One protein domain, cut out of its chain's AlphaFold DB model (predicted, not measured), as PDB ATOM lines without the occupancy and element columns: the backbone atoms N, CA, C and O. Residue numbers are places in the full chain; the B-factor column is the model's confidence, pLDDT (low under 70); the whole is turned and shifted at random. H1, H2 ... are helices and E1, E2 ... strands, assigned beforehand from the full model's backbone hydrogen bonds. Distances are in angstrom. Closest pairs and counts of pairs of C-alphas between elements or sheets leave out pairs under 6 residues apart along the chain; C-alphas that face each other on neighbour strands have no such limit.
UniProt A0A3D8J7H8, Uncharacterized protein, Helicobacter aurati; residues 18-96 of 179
ATOM      1  N   TYR A  18      95.678 110.646 115.703       92.75
ATOM      2  CA  TYR A  18      95.549 111.063 117.095       92.75
ATOM      3  C   TYR A  18      95.030 109.893 117.934       92.75
ATOM      4  O   TYR A  18      93.925 109.398 117.714       92.75
ATOM      5  N   LEU A  19      95.827 109.432 118.899       93.00
ATOM      6  CA  LEU A  19      95.454 108.331 119.788       93.00
ATOM      7  C   LEU A  19      94.876 108.881 121.097       93.00
ATOM      8  O   LEU A  19      95.571 109.562 121.851       93.00
ATOM      9  N   HIS A  20      93.618 108.556 121.385       91.75
ATOM     10  CA  HIS A  20      92.931 108.983 122.600       91.75
ATOM     11  C   HIS A  20      92.240 107.804 123.278       91.75
ATOM     12  O   HIS A  20      91.082 107.519 122.988       91.75
ATOM     13  N   CYS A  21      92.924 107.137 124.206       90.25
ATOM     14  CA  CYS A  21      92.347 106.011 124.940       90.25
ATOM     15  C   CYS A  21      92.176 106.321 126.434       90.25
ATOM     16  O   CYS A  21      93.047 106.931 127.055       90.25
ATOM     17  N   HIS A  22      91.076 105.858 127.025       90.56
ATOM     18  CA  HIS A  22      90.874 105.796 128.468       90.56
ATOM     19  C   HIS A  22      91.661 104.634 129.082       90.56
ATOM     20  O   HIS A  22      92.260 104.780 130.149       90.56
ATOM     21  N   ASN A  23      91.711 103.485 128.401       87.88
ATOM     22  CA  ASN A  23      92.521 102.354 128.821       87.88
ATOM     23  C   ASN A  23      94.009 102.621 128.547       87.88
ATOM     24  O   ASN A  23      94.459 102.704 127.400       87.88
ATOM     25  N   ILE A  24      94.793 102.702 129.624       87.38
ATOM     26  CA  ILE A  24      96.229 102.981 129.557       87.38
ATOM     27  C   ILE A  24      97.014 101.898 128.809       87.38
ATOM     28  O   ILE A  24      97.957 102.220 128.094       87.38
ATOM     29  N   PHE A  25      96.611 100.629 128.914       87.31
ATOM     30  CA  PHE A  25      97.283  99.532 128.222       87.31
ATOM     31  C   PHE A  25      97.063  99.626 126.717       87.31
ATOM     32  O   PHE A  25      98.024  99.531 125.963       87.31
ATOM     33  N   LEU A  26      95.833  99.921 126.280       86.50
ATOM     34  CA  LEU A  26      95.549 100.165 124.863       86.50
ATOM     35  C   LEU A  26      96.338 101.366 124.342       86.50
ATOM     36  O   LEU A  26      96.936 101.282 123.272       86.50
ATOM     37  N   SER A  27      96.399 102.453 125.116       87.19
ATOM     38  CA  SER A  27      97.179 103.636 124.749       87.19
ATOM     39  C   SER A  27      98.667 103.322 124.573       87.19
ATOM     40  O   SER A  27      99.280 103.803 123.624       87.19
ATOM     41  N   ILE A  28      99.259 102.532 125.474       84.62
ATOM     42  CA  ILE A  28     100.679 102.162 125.413       84.62
ATOM     43  C   ILE A  28     100.932 101.209 124.243       84.62
ATOM     44  O   ILE A  28     101.842 101.443 123.451       84.62
ATOM     45  N   SER A  29     100.127 100.152 124.116       86.44
ATOM     46  CA  SER A  29     100.297  99.136 123.078       86.44
ATOM     47  C   SER A  29     100.137  99.727 121.681       86.44
ATOM     48  O   SER A  29     101.037  99.593 120.854       86.44
ATOM     49  N   LEU A  30      99.037 100.438 121.420       87.50
ATOM     50  CA  LEU A  30      98.817 101.087 120.127       87.50
ATOM     51  C   LEU A  30      99.834 102.202 119.891       87.50
ATOM     52  O   LEU A  30     100.338 102.340 118.782       87.50
ATOM     53  N   GLY A  31     100.197 102.950 120.936       88.44
ATOM     54  CA  GLY A  31     101.206 103.996 120.829       88.44
ATOM     55  C   GLY A  31     102.581 103.463 120.415       88.44
ATOM     56  O   GLY A  31     103.290 104.115 119.653       88.44
ATOM     57  N   PHE A  32     102.944 102.257 120.861       86.62
ATOM     58  CA  PHE A  32     104.176 101.592 120.445       86.62
ATOM     59  C   PHE A  32     104.144 101.204 118.961       86.62
ATOM     60  O   PHE A  32     105.071 101.539 118.225       86.62
ATOM     61  N   TYR A  33     103.076 100.538 118.507       85.25
ATOM     62  CA  TYR A  33     102.983 100.067 117.120       85.25
ATOM     63  C   TYR A  33     102.757 101.191 116.106       85.25
ATOM     64  O   TYR A  33     103.217 101.093 114.973       85.25
ATOM     65  N   LEU A  34     102.077 102.265 116.509       86.56
ATOM     66  CA  LEU A  34     101.715 103.381 115.634       86.56
ATOM     67  C   LEU A  34     102.664 104.573 115.758       86.56
ATOM     68  O   LEU A  34     102.373 105.621 115.192       86.56
ATOM     69  N   LYS A  35     103.789 104.450 116.476       85.00
ATOM     70  CA  LYS A  35     104.675 105.573 116.833       85.00
ATOM     71  C   LYS A  35     105.052 106.482 115.653       85.00
ATOM     72  O   LYS A  35     105.142 107.689 115.844       85.00
ATOM     73  N   GLY A  36     105.253 105.925 114.455       82.88
ATOM     74  CA  GLY A  36     105.573 106.690 113.237       82.88
ATOM     75  C   GLY A  36     104.400 107.483 112.639       82.88
ATOM     76  O   GLY A  36     104.615 108.394 111.848       82.88
ATOM     77  N   HIS A  37     103.170 107.172 113.043       84.94
ATOM     78  CA  HIS A  37     101.939 107.803 112.568       84.94
ATOM     79  C   HIS A  37     101.294 108.715 113.620       84.94
ATOM     80  O   HIS A  37     100.398 109.484 113.278       84.94
ATOM     81  N   LEU A  38     101.718 108.654 114.891       90.44
ATOM     82  CA  LEU A  38     101.126 109.458 115.963       90.44
ATOM     83  C   LEU A  38     101.367 110.955 115.751       90.44
ATOM     84  O   LEU A  38     102.503 111.396 115.600       90.44
ATOM     85  N   ASN A  39     100.295 111.737 115.816       90.25
ATOM     86  CA  ASN A  39     100.312 113.184 115.659       90.25
ATOM     87  C   ASN A  39      99.468 113.875 116.734       90.25
ATOM     88  O   ASN A  39      98.609 113.271 117.381       90.25
ATOM     89  N   THR A  40      99.700 115.177 116.904       89.88
ATOM     90  CA  THR A  40      98.790 116.042 117.659       89.88
ATOM     91  C   THR A  40      97.451 116.149 116.934       89.88
ATOM     92  O   THR A  40      97.399 116.030 115.710       89.88
ATOM     93  N   LEU A  41      96.375 116.413 117.681       87.56
ATOM     94  CA  LEU A  41      95.011 116.486 117.145       87.56
ATOM     95  C   LEU A  41      94.904 117.389 115.901       87.56
ATOM     96  O   LEU A  41      94.316 116.982 114.909       87.56
ATOM     97  N   ASP A  42      95.538 118.565 115.924       85.88
ATOM     98  CA  ASP A  42      95.478 119.544 114.825       85.88
ATOM     99  C   ASP A  42      96.146 119.072 113.521       85.88
ATOM    100  O   ASP A  42      95.947 119.669 112.466       85.88
ATOM    101  N   LYS A  43      96.983 118.031 113.595       86.00
ATOM    102  CA  LYS A  43      97.744 117.465 112.470       86.00
ATOM    103  C   LYS A  43      97.350 116.016 112.171       86.00
ATOM    104  O   LYS A  43      98.090 115.314 111.477       86.00
ATOM    105  N   ALA A  44      96.273 115.532 112.777       88.56
ATOM    106  CA  ALA A  44      95.794 114.178 112.577       88.56
ATOM    107  C   ALA A  44      94.757 114.139 111.452       88.56
ATOM    108  O   ALA A  44      93.948 115.051 111.317       88.56
ATOM    109  N   ASP A  45      94.771 113.060 110.680       86.50
ATOM    110  CA  ASP A  45      93.775 112.770 109.653       86.50
ATOM    111  C   ASP A  45      92.567 112.034 110.243       86.50
ATOM    112  O   ASP A  45      91.461 112.139 109.718       86.50
ATOM    113  N   PHE A  46      92.759 111.292 111.341       89.88
ATOM    114  CA  PHE A  46      91.686 110.646 112.101       89.88
ATOM    115  C   PHE A  46      92.098 110.334 113.548       89.88
ATOM    116  O   PHE A  46      93.264 110.448 113.938       89.88
ATOM    117  N   ILE A  47      91.111 109.936 114.352       91.31
ATOM    118  CA  ILE A  47      91.257 109.621 115.776       91.31
ATOM    119  C   ILE A  47      91.066 108.121 115.998       91.31
ATOM    120  O   ILE A  47      90.118 107.552 115.467       91.31
ATOM    121  N   ILE A  48      91.898 107.491 116.829       92.94
ATOM    122  CA  ILE A  48      91.644 106.146 117.377       92.94
ATOM    123  C   ILE A  48      91.282 106.281 118.855       92.94
ATOM    124  O   ILE A  48      92.003 106.941 119.609       92.94
ATOM    125  N   THR A  49      90.181 105.661 119.285       92.88
ATOM    126  CA  THR A  49      89.707 105.784 120.670       92.88
ATOM    127  C   THR A  49      88.897 104.583 121.158       92.88
ATOM    128  O   THR A  49      88.205 103.930 120.387       92.88
ATOM    129  N   ASP A  50      88.954 104.305 122.461       91.19
ATOM    130  CA  ASP A  50      88.045 103.400 123.185       91.19
ATOM    131  C   ASP A  50      86.928 104.165 123.933       91.19
ATOM    132  O   ASP A  50      86.102 103.565 124.624       91.19
ATOM    133  N   VAL A  51      86.882 105.497 123.811       89.50
ATOM    134  CA  VAL A  51      85.925 106.350 124.518       89.50
ATOM    135  C   VAL A  51      84.643 106.492 123.706       89.50
ATOM    136  O   VAL A  51      84.611 107.085 122.628       89.50
ATOM    137  N   VAL A  52      83.541 105.990 124.258       85.69
ATOM    138  CA  VAL A  52      82.227 106.058 123.608       85.69
ATOM    139  C   VAL A  52      81.757 107.513 123.476       85.69
ATOM    140  O   VAL A  52      81.936 108.323 124.383       85.69
ATOM    141  N   ASN A  53      81.074 107.829 122.370       80.88
ATOM    142  CA  ASN A  53      80.519 109.151 122.030       80.88
ATOM    143  C   ASN A  53      81.545 110.246 121.677       80.88
ATOM    144  O   ASN A  53      81.154 111.410 121.564       80.88
ATOM    145  N   LEU A  54      82.821 109.913 121.455       79.56
ATOM    146  CA  LEU A  54      83.824 110.911 121.063       79.56
ATOM    147  C   LEU A  54      83.537 111.547 119.688       79.56
ATOM    148  O   LEU A  54      83.840 112.719 119.472       79.56
ATOM    149  N   GLU A  55      82.860 110.816 118.801       72.50
ATOM    150  CA  GLU A  55      82.356 111.295 117.501       72.50
ATOM    151  C   GLU A  55      81.519 112.575 117.608       72.50
ATOM    152  O   GLU A  55      81.579 113.442 116.740       72.50
ATOM    153  N   LYS A  56      80.765 112.741 118.703       75.62
ATOM    154  CA  LYS A  56      79.941 113.940 118.928       75.62
ATOM    155  C   LYS A  56      80.787 115.175 119.240       75.62
ATOM    156  O   LYS A  56      80.323 116.295 119.059       75.62
ATOM    157  N   LYS A  57      82.007 114.969 119.745       76.69
ATOM    158  CA  LYS A  57      82.952 116.026 120.124       76.69
ATOM    159  C   LYS A  57      83.864 116.418 118.961       76.69
ATOM    160  O   LYS A  57      84.227 117.585 118.848       76.69
ATOM    161  N   TYR A  58      84.215 115.465 118.100       76.62
ATOM    162  CA  TYR A  58      85.127 115.667 116.975       76.62
ATOM    163  C   TYR A  58      84.414 115.412 115.648       76.62
ATOM    164  O   TYR A  58      84.667 114.430 114.969       76.62
ATOM    165  N   THR A  59      83.516 116.318 115.256       72.50
ATOM    166  CA  THR A  59      82.723 116.176 114.019       72.50
ATOM    167  C   THR A  59      83.518 116.423 112.734       72.50
ATOM    168  O   THR A  59      83.033 116.137 111.646       72.50
ATOM    169  N   HIS A  60      84.711 117.008 112.851       76.31
ATOM    170  CA  HIS A  60      85.587 117.363 111.732       76.31
ATOM    171  C   HIS A  60      86.638 116.289 111.437       76.31
ATOM    172  O   HIS A  60      87.345 116.406 110.439       76.31
ATOM    173  N   LEU A  61      86.748 115.269 112.295       81.44
ATOM    174  CA  LEU A  61      87.703 114.185 112.142       81.44
ATOM    175  C   LEU A  61      86.990 112.833 112.214       81.44
ATOM    176  O   LEU A  61      86.167 112.617 113.103       81.44
ATOM    177  N   PRO A  62      87.322 111.901 111.317       88.38
ATOM    178  CA  PRO A  62      86.886 110.520 111.426       88.38
ATOM    179  C   PRO A  62      87.355 109.905 112.747       88.38
ATOM    180  O   PRO A  62      88.479 110.148 113.195       88.38
ATOM    181  N   VAL A  63      86.507 109.083 113.360       90.06
ATOM    182  CA  VAL A  63      86.808 108.407 114.627       90.06
ATOM    183  C   VAL A  63      86.732 106.899 114.422       90.06
ATOM    184  O   VAL A  63      85.669 106.360 114.130       90.06
ATOM    185  N   CYS A  64      87.873 106.237 114.582       91.31
ATOM    186  CA  CYS A  64      88.026 104.792 114.621       91.31
ATOM    187  C   CYS A  64      87.839 104.313 116.065       91.31
ATOM    188  O   CYS A  64      88.668 104.577 116.945       91.31
ATOM    189  N   MET A  65      86.728 103.630 116.322       90.44
ATOM    190  CA  MET A  65      86.369 103.116 117.639       90.44
ATOM    191  C   MET A  65      86.950 101.719 117.874       90.44
ATOM    192  O   MET A  65      86.656 100.768 117.143       90.44
ATOM    193  N   ILE A  66      87.716 101.558 118.951       89.25
ATOM    194  CA  ILE A  66      88.221 100.258 119.397       89.25
ATOM    195  C   ILE A  66      87.044  99.397 119.874       89.25
ATOM    196  O   ILE A  66      86.212  99.838 120.667       89.25
ATOM    197  N   GLY A  67      86.972  98.162 119.381       84.56
ATOM    198  CA  GLY A  67      85.878  97.219 119.617       84.56
ATOM    199  C   GLY A  67      84.714  97.318 118.624       84.56
ATOM    200  O   GLY A  67      83.828  96.469 118.673       84.56
ATOM    201  N   ARG A  68      84.718  98.312 117.722       86.75
ATOM    202  CA  ARG A  68      83.731  98.448 116.634       86.75
ATOM    203  C   ARG A  68      84.393  98.477 115.258       86.75
ATOM    204  O   ARG A  68      84.030  97.688 114.394       86.75
ATOM    205  N   ASP A  69      85.353  99.380 115.087       87.12
ATOM    206  CA  ASP A  69      86.068  99.607 113.829       87.12
ATOM    207  C   ASP A  69      87.465  98.969 113.874       87.12
ATOM    208  O   ASP A  69      87.958  98.474 112.867       87.12
ATOM    209  N   LEU A  70      88.079  98.948 115.064       87.94
ATOM    210  CA  LEU A  70      89.328  98.246 115.341       87.94
ATOM    211  C   LEU A  70      89.084  97.186 116.416       87.94
ATOM    212  O   LEU A  70      89.032  97.492 117.611       87.94
ATOM    213  N   TYR A  71      88.912  95.935 116.010       84.62
ATOM    214  CA  TYR A  71      88.828  94.806 116.931       84.62
ATOM    215  C   TYR A  71      90.197  94.534 117.544       84.62
ATOM    216  O   TYR A  71      91.216  94.773 116.899       84.62
ATOM    217  N   THR A  72      90.225  94.034 118.786       71.81
ATOM    218  CA  THR A  72      91.470  93.638 119.458       71.81
ATOM    219  C   THR A  72      92.226  92.658 118.559       71.81
ATOM    220  O   THR A  72      91.761  91.532 118.383       71.81
ATOM    221  N   PRO A  73      93.343  93.082 117.951       65.81
ATOM    222  CA  PRO A  73      93.979  92.296 116.913       65.81
ATOM    223  C   PRO A  73      94.843  91.206 117.551       65.81
ATOM    224  O   PRO A  73      95.465  91.427 118.593       65.81
ATOM    225  N   CYS A  74      94.904  90.033 116.920       60.69
ATOM    226  CA  CYS A  74      95.770  88.939 117.358       60.69
ATOM    227  C   CYS A  74      97.201  89.092 116.809       60.69
ATOM    228  O   CYS A  74      98.120  88.427 117.290       60.69
ATOM    229  N   SER A  75      97.412  89.980 115.827       79.81
ATOM    230  CA  SER A  75      98.725  90.318 115.263       79.81
ATOM    231  C   SER A  75      98.844  91.794 114.861       79.81
ATOM    232  O   SER A  75      97.856  92.501 114.664       79.81
ATOM    233  N   VAL A  76     100.083  92.271 114.694       80.12
ATOM    234  CA  VAL A  76     100.353  93.626 114.174       80.12
ATOM    235  C   VAL A  76      99.802  93.777 112.756       80.12
ATOM    236  O   VAL A  76      99.213  94.805 112.439       80.12
ATOM    237  N   TYR A  77      99.931  92.745 111.918       83.12
ATOM    238  CA  TYR A  77      99.391  92.747 110.561       83.12
ATOM    239  C   TYR A  77      97.874  92.986 110.542       83.12
ATOM    240  O   TYR A  77      97.403  93.871 109.830       83.12
ATOM    241  N   GLU A  78      97.114  92.259 111.367       83.00
ATOM    242  CA  GLU A  78      95.656  92.421 111.462       83.00
ATOM    243  C   GLU A  78      95.252  93.820 111.928       83.00
ATOM    244  O   GLU A  78      94.249  94.358 111.459       83.00
ATOM    245  N   MET A  79      96.034  94.427 112.825       87.44
ATOM    246  CA  MET A  79      95.812  95.805 113.257       87.44
ATOM    247  C   MET A  79      95.940  96.777 112.079       87.44
ATOM    248  O   MET A  79      95.043  97.580 111.838       87.44
ATOM    249  N   PHE A  80      97.041  96.697 111.327       86.00
ATOM    250  CA  PHE A  80      97.281  97.581 110.185       86.00
ATOM    251  C   PHE A  80      96.299  97.331 109.034       86.00
ATOM    252  O   PHE A  80      95.923  98.284 108.358       86.00
ATOM    253  N   ALA A  81      95.843  96.092 108.835       84.88
ATOM    254  CA  ALA A  81      94.816  95.769 107.848       84.88
ATOM    255  C   ALA A  81      93.472  96.433 108.192       84.88
ATOM    256  O   ALA A  81      92.892  97.110 107.352       84.88
ATOM    257  N   GLN A  82      93.025  96.335 109.447       88.12
ATOM    258  CA  GLN A  82      91.788  96.986 109.891       88.12
ATOM    259  C   GLN A  82      91.878  98.516 109.836       88.12
ATOM    260  O   GLN A  82      90.913  99.183 109.466       88.12
ATOM    261  N   LEU A  83      93.041  99.088 110.166       87.19
ATOM    262  CA  LEU A  83      93.271 100.527 110.020       87.19
ATOM    263  C   LEU A  83      93.267 100.963 108.553       87.19
ATOM    264  O   LEU A  83      92.695 102.007 108.239       87.19
ATOM    265  N   HIS A  84      93.860 100.166 107.660       83.94
ATOM    266  CA  HIS A  84      93.796 100.391 106.215       83.94
ATOM    267  C   HIS A  84      92.347 100.363 105.733       83.94
ATOM    268  O   HIS A  84      91.924 101.306 105.063       83.94
ATOM    269  N   ASP A  85      91.571  99.352 106.124       84.81
ATOM    270  CA  ASP A  85      90.162  99.235 105.752       84.81
ATOM    271  C   ASP A  85      89.376 100.447 106.253       84.81
ATOM    272  O   ASP A  85      88.721 101.123 105.459       84.81
ATOM    273  N   PHE A  86      89.480 100.790 107.542       86.19
ATOM    274  CA  PHE A  86      88.821 101.968 108.110       86.19
ATOM    275  C   PHE A  86      89.167 103.236 107.323       86.19
ATOM    276  O   PHE A  86      88.280 103.967 106.880       86.19
ATOM    277  N   TYR A  87      90.456 103.480 107.096       78.19
ATOM    278  CA  TYR A  87      90.911 104.690 106.429       78.19
ATOM    279  C   TYR A  87      90.502 104.736 104.950       78.19
ATOM    280  O   TYR A  87      90.147 105.796 104.438       78.19
ATOM    281  N   SER A  88      90.461 103.589 104.272       74.00
ATOM    282  CA  SER A  88      90.021 103.470 102.876       74.00
ATOM    283  C   SER A  88      88.552 103.857 102.686       74.00
ATOM    284  O   SER A  88      88.206 104.458 101.669       74.00
ATOM    285  N   HIS A  89      87.696 103.568 103.671       71.62
ATOM    286  CA  HIS A  89      86.286 103.982 103.656       71.62
ATOM    287  C   HIS A  89      86.103 105.484 103.895       71.62
ATOM    288  O   HIS A  89      85.099 106.066 103.485       71.62
ATOM    289  N   VAL A  90      87.065 106.107 104.567       69.94
ATOM    290  CA  VAL A  90      86.980 107.482 105.055       69.94
ATOM    291  C   VAL A  90      87.686 108.469 104.119       69.94
ATOM    292  O   VAL A  90      87.229 109.601 103.963       69.94
ATOM    293  N   ASN A  91      88.781 108.064 103.471       62.41
ATOM    294  CA  ASN A  91      89.578 108.932 102.610       62.41
ATOM    295  C   ASN A  91      90.278 108.136 101.486       62.41
ATOM    296  O   ASN A  91      91.390 107.629 101.635       62.41
ATOM    297  N   ALA A  92      89.649 108.070 100.307       53.69
ATOM    298  CA  ALA A  92      90.107 107.276  99.156       53.69
ATOM    299  C   ALA A  92      91.474 107.697  98.556       53.69
ATOM    300  O   ALA A  92      91.991 107.022  97.666       53.69
ATOM    301  N   LYS A  93      92.073 108.811  99.005       50.78
ATOM    302  CA  LYS A  93      93.289 109.396  98.408       50.78
ATOM    303  C   LYS A  93      94.630 108.851  98.928       50.78
ATOM    304  O   LYS A  93      95.641 109.188  98.321       50.78
ATOM    305  N   GLN A  94      94.686 108.021  99.978       54.22
ATOM    306  CA  GLN A  94      95.974 107.516 100.522       54.22
ATOM    307  C   GLN A  94      96.033 105.992 100.762       54.22
ATOM    308  O   GLN A  94      96.867 105.504 101.523       54.22
ATOM    309  N   VAL A  95      95.211 105.219 100.043       51.84
ATOM    310  CA  VAL A  95      95.205 103.737 100.035       51.84
ATOM    311  C   VAL A  95      96.595 103.128  99.770       51.84
ATOM    312  O   VAL A  95      96.890 102.031 100.246       51.84
ATOM    313  N   SER A  96      97.467 103.843  99.051       53.97
ATOM    314  CA  SER A  96      98.809 103.387  98.675       53.97
ATOM    315  C   SER A  96      99.823 103.371  99.824       53.97
ATOM    316  O   SER A  96     100.779 102.604  99.755       53.97
TER     317      SER A  96
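Overview. This is residues 18 to 96 of the 179 residues of an uncharacterized protein of Helicobacter aurati (UniProt A0A3D8J7H8). A small sheet of three short parallel strands sits in the middle, with H1 near its E1 side and the longer H2 near its E3 side; the two helices come near each other at a corner, about perpendicular. Two long links, residues 34 to 45 and 50 to 62, run well out from the middle. The printed part has 79 residues, with E1, H1, E2, E3 and H2 along the chain and sheet order E1, E2, E3. The class is mixed, helices and strands, though under half of the residues are in named elements. The whole is compact and rounded, with a radius of gyration of the C-alphas of 11.8 A and spans of 30 by 29 by 23 A.

Arrangement. Inner strand E2, residues 46 to 49, is parallel to edge strand E1, residues 18 to 20, at 19 degrees; N 20 and O 48 are 2.9 A apart, within hydrogen-bond range. E2 is also parallel to edge strand E3, residues 63 to 65, at 27 degrees, with N 64 and O 47 within hydrogen-bond range at 2.7 A. H1, residues 24 to 33, is on the sheet but only grazes it, with residues 26 to 31; the closest C-alphas of E1 and H1, Leu 19 and Ser 27, are 7.0 A apart. E1, H1 and E2 form a strand-helix-strand unit, two parallel neighbour strands with a helix between, and its crossover is left-handed. H2, residues 76 to 90, also only grazes the sheet, with residues 82 to 90; its closest C-alphas to E3 are Phe 86 and Cys 64, 7.1 A. H1 and H2 are close but not clearly touching, at 90 degrees, with C-alphas 33 and 76 closest at 7.6 A. In H1 and H2 every O i to N i+4 pair is within hydrogen-bond range.

Along the chain. E1 begins at C-alpha 18 (95.549, 111.063, 117.095). E2 measures 10.0 A, H1 14.4 A and H2 21.3 A from first to last C-alpha. H2 ends at C-alpha 90 (86.980, 107.482, 105.055).

Size, cuts and confidence. The farthest C-alphas, Ile 24 and Lys 93, are 31.9 A apart. The printed part has no cut. The links H1 to E2 and E2 to E3 are long. The pLDDT is under 70 at residues 73 to 74 and 90 to 96.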